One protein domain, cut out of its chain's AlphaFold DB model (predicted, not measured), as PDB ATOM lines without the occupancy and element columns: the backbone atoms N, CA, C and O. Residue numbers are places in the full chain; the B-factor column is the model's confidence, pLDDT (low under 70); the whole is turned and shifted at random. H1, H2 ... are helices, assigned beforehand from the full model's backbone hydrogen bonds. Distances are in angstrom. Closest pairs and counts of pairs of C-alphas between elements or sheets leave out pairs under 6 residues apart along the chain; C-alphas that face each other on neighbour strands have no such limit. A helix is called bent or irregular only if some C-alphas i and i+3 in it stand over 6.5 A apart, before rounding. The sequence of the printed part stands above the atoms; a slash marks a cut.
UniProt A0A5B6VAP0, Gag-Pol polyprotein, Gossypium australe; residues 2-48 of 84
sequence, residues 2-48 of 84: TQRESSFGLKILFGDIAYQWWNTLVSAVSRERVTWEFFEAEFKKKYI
ATOM      1  N   THR A   2      56.567  23.033  -3.550       59.72
ATOM      2  CA  THR A   2      56.692  24.238  -4.393       59.72
ATOM      3  C   THR A   2      55.667  24.202  -5.533       59.72
ATOM      4  O   THR A   2      55.266  23.127  -5.967       59.72
ATOM      5  N   GLN A   3      55.261  25.360  -6.072       58.78
ATOM      6  CA  GLN A   3      54.286  25.463  -7.180       58.78
ATOM      7  C   GLN A   3      54.624  24.552  -8.381       58.78
ATOM      8  O   GLN A   3      53.731  24.061  -9.072       58.78
ATOM      9  N   ARG A   4      55.920  24.289  -8.604       58.69
ATOM     10  CA  ARG A   4      56.423  23.359  -9.624       58.69
ATOM     11  C   ARG A   4      56.009  21.910  -9.364       58.69
ATOM     12  O   ARG A   4      55.617  21.230 -10.304       58.69
ATOM     13  N   GLU A   5      56.065  21.459  -8.116       62.97
ATOM     14  CA  GLU A   5      55.699  20.096  -7.714       62.97
ATOM     15  C   GLU A   5      54.185  19.874  -7.842       62.97
ATOM     16  O   GLU A   5      53.760  18.860  -8.396       62.97
ATOM     17  N   SER A   6      53.369  20.862  -7.450       61.31
ATOM     18  CA  SER A   6      51.908  20.822  -7.620       61.31
ATOM     19  C   SER A   6      51.496  20.770  -9.098       61.31
ATOM     20  O   SER A   6      50.641  19.971  -9.479       61.31
ATOM     21  N   SER A   7      52.146  21.562  -9.961       60.56
ATOM     22  CA  SER A   7      51.877  21.551 -11.408       60.56
ATOM     23  C   SER A   7      52.288  20.241 -12.086       60.56
ATOM     24  O   SER A   7      51.610  19.793 -13.011       60.56
ATOM     25  N   PHE A   8      53.383  19.619 -11.641       65.06
ATOM     26  CA  PHE A   8      53.848  18.348 -12.198       65.06
ATOM     27  C   PHE A   8      52.926  17.189 -11.799       65.06
ATOM     28  O   PHE A   8      52.540  16.388 -12.651       65.06
ATOM     29  N   GLY A   9      52.497  17.152 -10.531       64.88
ATOM     30  CA  GLY A   9      51.523  16.177 -10.037       64.88
ATOM     31  C   GLY A   9      50.181  16.271 -10.765       64.88
ATOM     32  O   GLY A   9      49.642  15.251 -11.185       64.88
ATOM     33  N   LEU A  10      49.686  17.488 -11.011       65.06
ATOM     34  CA  LEU A  10      48.453  17.712 -11.774       65.06
ATOM     35  C   LEU A  10      48.526  17.177 -13.204       65.06
ATOM     36  O   LEU A  10      47.572  16.561 -13.676       65.06
ATOM     37  N   LYS A  11      49.660  17.382 -13.884       63.75
ATOM     38  CA  LYS A  11      49.841  16.913 -15.260       63.75
ATOM     39  C   LYS A  11      49.890  15.386 -15.349       63.75
ATOM     40  O   LYS A  11      49.290  14.822 -16.258       63.75
ATOM     41  N   ILE A  12      50.572  14.721 -14.413       69.19
ATOM     42  CA  ILE A  12      50.698  13.254 -14.413       69.19
ATOM     43  C   ILE A  12      49.400  12.568 -13.965       69.19
ATOM     44  O   ILE A  12      49.014  11.568 -14.561       69.19
ATOM     45  N   LEU A  13      48.720  13.090 -12.940       65.69
ATOM     46  CA  LEU A  13      47.555  12.423 -12.340       65.69
ATOM     47  C   LEU A  13      46.230  12.743 -13.041       65.69
ATOM     48  O   LEU A  13      45.336  11.902 -13.051       65.69
ATOM     49  N   PHE A  14      46.089  13.938 -13.619       64.81
ATOM     50  CA  PHE A  14      44.807  14.426 -14.146       64.81
ATOM     51  C   PHE A  14      44.875  14.902 -15.608       64.81
ATOM     52  O   PHE A  14      43.858  15.305 -16.176       64.81
ATOM     53  N   GLY A  15      46.053  14.827 -16.236       73.50
ATOM     54  CA  GLY A  15      46.266  15.154 -17.646       73.50
ATOM     55  C   GLY A  15      46.330  16.655 -17.952       73.50
ATOM     56  O   GLY A  15      46.298  17.519 -17.070       73.50
ATOM     57  N   ASP A  16      46.420  16.984 -19.244       74.38
ATOM     58  CA  ASP A  16      46.649  18.362 -19.704       74.38
ATOM     59  C   ASP A  16      45.495  19.319 -19.364       74.38
ATOM     60  O   ASP A  16      45.728  20.503 -19.125       74.38
ATOM     61  N   ILE A  17      44.257  18.827 -19.260       73.69
ATOM     62  CA  ILE A  17      43.078  19.654 -18.950       73.69
ATOM     63  C   ILE A  17      43.162  20.229 -17.529       73.69
ATOM     64  O   ILE A  17      42.874  21.408 -17.315       73.69
ATOM     65  N   ALA A  18      43.597  19.424 -16.558       72.94
ATOM     66  CA  ALA A  18      43.766  19.877 -15.180       72.94
ATOM     67  C   ALA A  18      44.939  20.850 -15.034       72.94
ATOM     68  O   ALA A  18      44.845  21.831 -14.297       72.94
ATOM     69  N   TYR A  19      46.009  20.633 -15.799       75.94
ATOM     70  CA  TYR A  19      47.138  21.554 -15.858       75.94
ATOM     71  C   TYR A  19      46.741  22.922 -16.442       75.94
ATOM     72  O   TYR A  19      47.091  23.958 -15.879       75.94
ATOM     73  N   GLN A  20      45.970  22.950 -17.534       79.06
ATOM     74  CA  GLN A  20      45.478  24.198 -18.138       79.06
ATOM     75  C   GLN A  20      44.524  24.959 -17.206       79.06
ATOM     76  O   GLN A  20      44.649  26.179 -17.052       79.06
ATOM     77  N   TRP A  21      43.616  24.247 -16.527       83.50
ATOM     78  CA  TRP A  21      42.744  24.842 -15.513       83.50
ATOM     79  C   TRP A  21      43.553  25.461 -14.367       83.50
ATOM     80  O   TRP A  21      43.332  26.622 -14.028       83.50
ATOM     81  N   TRP A  22      44.526  24.727 -13.816       81.69
ATOM     82  CA  TRP A  22      45.345  25.211 -12.705       81.69
ATOM     83  C   TRP A  22      46.169  26.445 -13.080       81.69
ATOM     84  O   TRP A  22      46.201  27.410 -12.322       81.69
ATOM     85  N   ASN A  23      46.772  26.478 -14.273       80.94
ATOM     86  CA  ASN A  23      47.504  27.661 -14.737       80.94
ATOM     87  C   ASN A  23      46.595  28.880 -14.928       80.94
ATOM     88  O   ASN A  23      47.006  29.991 -14.605       80.94
ATOM     89  N   THR A  24      45.366  28.677 -15.413       83.50
ATOM     90  CA  THR A  24      44.360  29.748 -15.528       83.50
ATOM     91  C   THR A  24      43.922  30.260 -14.155       83.50
ATOM     92  O   THR A  24      43.716  31.454 -13.961       83.50
ATOM     93  N   LEU A  25      43.792  29.367 -13.176       81.75
ATOM     94  CA  LEU A  25      43.411  29.733 -11.815       81.75
ATOM     95  C   LEU A  25      44.540  30.496 -11.104       81.75
ATOM     96  O   LEU A  25      44.301  31.523 -10.477       81.75
ATOM     97  N   VAL A  26      45.784  30.037 -11.251       80.50
ATOM     98  CA  VAL A  26      46.959  30.681 -10.650       80.50
ATOM     99  C   VAL A  26      47.327  31.993 -11.350       80.50
ATOM    100  O   VAL A  26      47.921  32.862 -10.722       80.50
ATOM    101  N   SER A  27      46.960  32.192 -12.619       82.31
ATOM    102  CA  SER A  27      47.111  33.502 -13.269       82.31
ATOM    103  C   SER A  27      46.073  34.528 -12.797       82.31
ATOM    104  O   SER A  27      46.345  35.725 -12.852       82.31
ATOM    105  N   ALA A  28      44.919  34.076 -12.295       81.44
ATOM    106  CA  ALA A  28      43.859  34.932 -11.760       81.44
ATOM    107  C   ALA A  28      44.043  35.307 -10.274       81.44
ATOM    108  O   ALA A  28      43.382  36.225  -9.788       81.44
ATOM    109  N   VAL A  29      44.918  34.610  -9.542       78.81
ATOM    110  CA  VAL A  29      45.121  34.773  -8.091       78.81
ATOM    111  C   VAL A  29      46.559  35.217  -7.805       78.81
ATOM    112  O   VAL A  29      47.499  34.797  -8.472       78.81
ATOM    113  N   SER A  30      46.762  36.081  -6.805       76.88
ATOM    114  CA  SER A  30      48.109  36.523  -6.424       76.88
ATOM    115  C   SER A  30      48.967  35.347  -5.938       76.88
ATOM    116  O   SER A  30      48.506  34.509  -5.165       76.88
ATOM    117  N   ARG A  31      50.245  35.300  -6.351       68.50
ATOM    118  CA  ARG A  31      51.183  34.208  -5.998       68.50
ATOM    119  C   ARG A  31      51.324  33.980  -4.493       68.50
ATOM    120  O   ARG A  31      51.563  32.858  -4.072       68.50
ATOM    121  N   GLU A  32      51.133  35.022  -3.695       72.44
ATOM    122  CA  GLU A  32      51.181  34.979  -2.229       72.44
ATOM    123  C   GLU A  32      50.018  34.189  -1.607       72.44
ATOM    124  O   GLU A  32      50.126  33.729  -0.476       72.44
ATOM    125  N   ARG A  33      48.909  34.008  -2.340       69.50
ATOM    126  CA  ARG A  33      47.729  33.252  -1.890       69.50
ATOM    127  C   ARG A  33      47.706  31.805  -2.379       69.50
ATOM    128  O   ARG A  33      46.847  31.040  -1.955       69.50
ATOM    129  N   VAL A  34      48.628  31.419  -3.264       76.25
ATOM    130  CA  VAL A  34      48.703  30.059  -3.817       76.25
ATOM    131  C   VAL A  34      49.477  29.168  -2.846       76.25
ATOM    132  O   VAL A  34      50.648  28.855  -3.054       76.25
ATOM    133  N   THR A  35      48.822  28.789  -1.750       82.75
ATOM    134  CA  THR A  35      49.339  27.794  -0.799       82.75
ATOM    135  C   THR A  35      48.856  26.386  -1.157       82.75
ATOM    136  O   THR A  35      48.010  26.201  -2.039       82.75
ATOM    137  N   TRP A  36      49.400  25.366  -0.488       77.12
ATOM    138  CA  TRP A  36      48.958  23.981  -0.677       77.12
ATOM    139  C   TRP A  36      47.486  23.795  -0.280       77.12
ATOM    140  O   TRP A  36      46.733  23.131  -0.985       77.12
ATOM    141  N   GLU A  37      47.054  24.461   0.788       79.81
ATOM    142  CA  GLU A  37      45.674  24.451   1.273       79.81
ATOM    143  C   GLU A  37      44.723  25.087   0.250       79.81
ATOM    144  O   GLU A  37      43.620  24.591   0.029       79.81
ATOM    145  N   PHE A  38      45.166  26.154  -0.426       81.62
ATOM    146  CA  PHE A  38      44.409  26.781  -1.509       81.62
ATOM    147  C   PHE A  38      44.268  25.851  -2.721       81.62
ATOM    148  O   PHE A  38      43.171  25.707  -3.263       81.62
ATOM    149  N   PHE A  39      45.361  25.185  -3.119       80.94
ATOM    150  CA  PHE A  39      45.319  24.164  -4.167       80.94
ATOM    151  C   PHE A  39      44.325  23.059  -3.819       80.94
ATOM    152  O   PHE A  39      43.454  22.748  -4.628       80.94
ATOM    153  N   GLU A  40      44.423  22.494  -2.617       78.56
ATOM    154  CA  GLU A  40      43.560  21.402  -2.185       78.56
ATOM    155  C   GLU A  40      42.083  21.823  -2.160       78.56
ATOM    156  O   GLU A  40      41.229  21.078  -2.640       78.56
ATOM    157  N   ALA A  41      41.774  23.029  -1.678       81.19
ATOM    158  CA  ALA A  41      40.411  23.550  -1.640       81.19
ATOM    159  C   ALA A  41      39.813  23.761  -3.041       81.19
ATOM    160  O   ALA A  41      38.712  23.281  -3.319       81.19
ATOM    161  N   GLU A  42      40.529  24.435  -3.947       83.38
ATOM    162  CA  GLU A  42      40.046  24.681  -5.314       83.38
ATOM    163  C   GLU A  42      40.011  23.396  -6.148       83.38
ATOM    164  O   GLU A  42      39.096  23.193  -6.948       83.38
ATOM    165  N   PHE A  43      40.957  22.482  -5.921       79.38
ATOM    166  CA  PHE A  43      40.959  21.169  -6.549       79.38
ATOM    167  C   PHE A  43      39.748  20.340  -6.110       79.38
ATOM    168  O   PHE A  43      39.006  19.839  -6.960       79.38
ATOM    169  N   LYS A  44      39.494  20.254  -4.795       76.62
ATOM    170  CA  LYS A  44      38.291  19.606  -4.258       76.62
ATOM    171  C   LYS A  44      37.041  20.253  -4.841       76.62
ATOM    172  O   LYS A  44      36.221  19.552  -5.405       76.62
ATOM    173  N   LYS A  45      36.930  21.578  -4.842       78.88
ATOM    174  CA  LYS A  45      35.770  22.292  -5.397       78.88
ATOM    175  C   LYS A  45      35.533  22.026  -6.890       78.88
ATOM    176  O   LYS A  45      34.386  21.936  -7.322       78.88
ATOM    177  N   LYS A  46      36.599  21.927  -7.690       76.81
ATOM    178  CA  LYS A  46      36.509  21.735  -9.145       76.81
ATOM    179  C   LYS A  46      36.174  20.297  -9.537       76.81
ATOM    180  O   LYS A  46      35.410  20.103 -10.482       76.81
ATOM    181  N   TYR A  47      36.765  19.318  -8.853       72.50
ATOM    182  CA  TYR A  47      36.715  17.906  -9.254       72.50
ATOM    183  C   TYR A  47      35.884  17.030  -8.319       72.50
ATOM    184  O   TYR A  47      35.333  16.021  -8.754       72.50
ATOM    185  N   ILE A  48      35.749  17.419  -7.056       73.69
ATOM    186  CA  ILE A  48      34.925  16.740  -6.061       73.69
ATOM    187  C   ILE A  48      33.667  17.577  -5.841       73.69
ATOM    188  O   ILE A  48      33.620  18.510  -5.044       73.69
TER     189      ILE A  48
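Overview. This is residues 2 to 48 of the 84 residues of the protein "Gag-Pol polyprotein" of Gossypium australe (UniProt A0A5B6VAP0). One long helix, H1, folds back on itself into two arms side by side, and a shorter helix, H2, sits loosely over one side of the pair, near both arms. The bend sticks out at residues 12 to 17. The printed part has 47 residues with two named helices, H1 then H2, and no named strand: all helix. It is compact, with a radius of gyration of the C-alphas of 9.8 A and spans of 25 by 22 by 16 A.

Along the chain. H1, residues 3 to 28, was assigned as one helix by its hydrogen bonds but is bent: C-alphas 13 and 16 are 9.5 A apart. Arm H1a, residues 3 to 13, begins at C-alpha (54.286, 25.463, -7.180) and measures 15.6 A; H1b, residues 16 to 28, 18.6 A. H2, residues 36 to 47, measures 16.1 A and ends at C-alpha (36.715, 17.906, -9.254).

Arrangement. H1a and H1b touch, opposite ways at a shallow tilt of 27 degrees; the closest C-alphas, of Lys 11 and Tyr 19, are 5.4 A apart. H2 touches neither arm but is near H1a and H1b, with 6 and 11 pairs of C-alphas within 10 A. In H1a, H1b and H2 every O i to N i+4 pair is within hydrogen-bond range.

Size, cuts and confidence. The farthest C-alphas, of Gly 15 and Glu 32, are 25.6 A apart. The printed part has no cut; the link from H1 to H2 is short. Residues 2 to 14, 31 and 33 have pLDDT under 70.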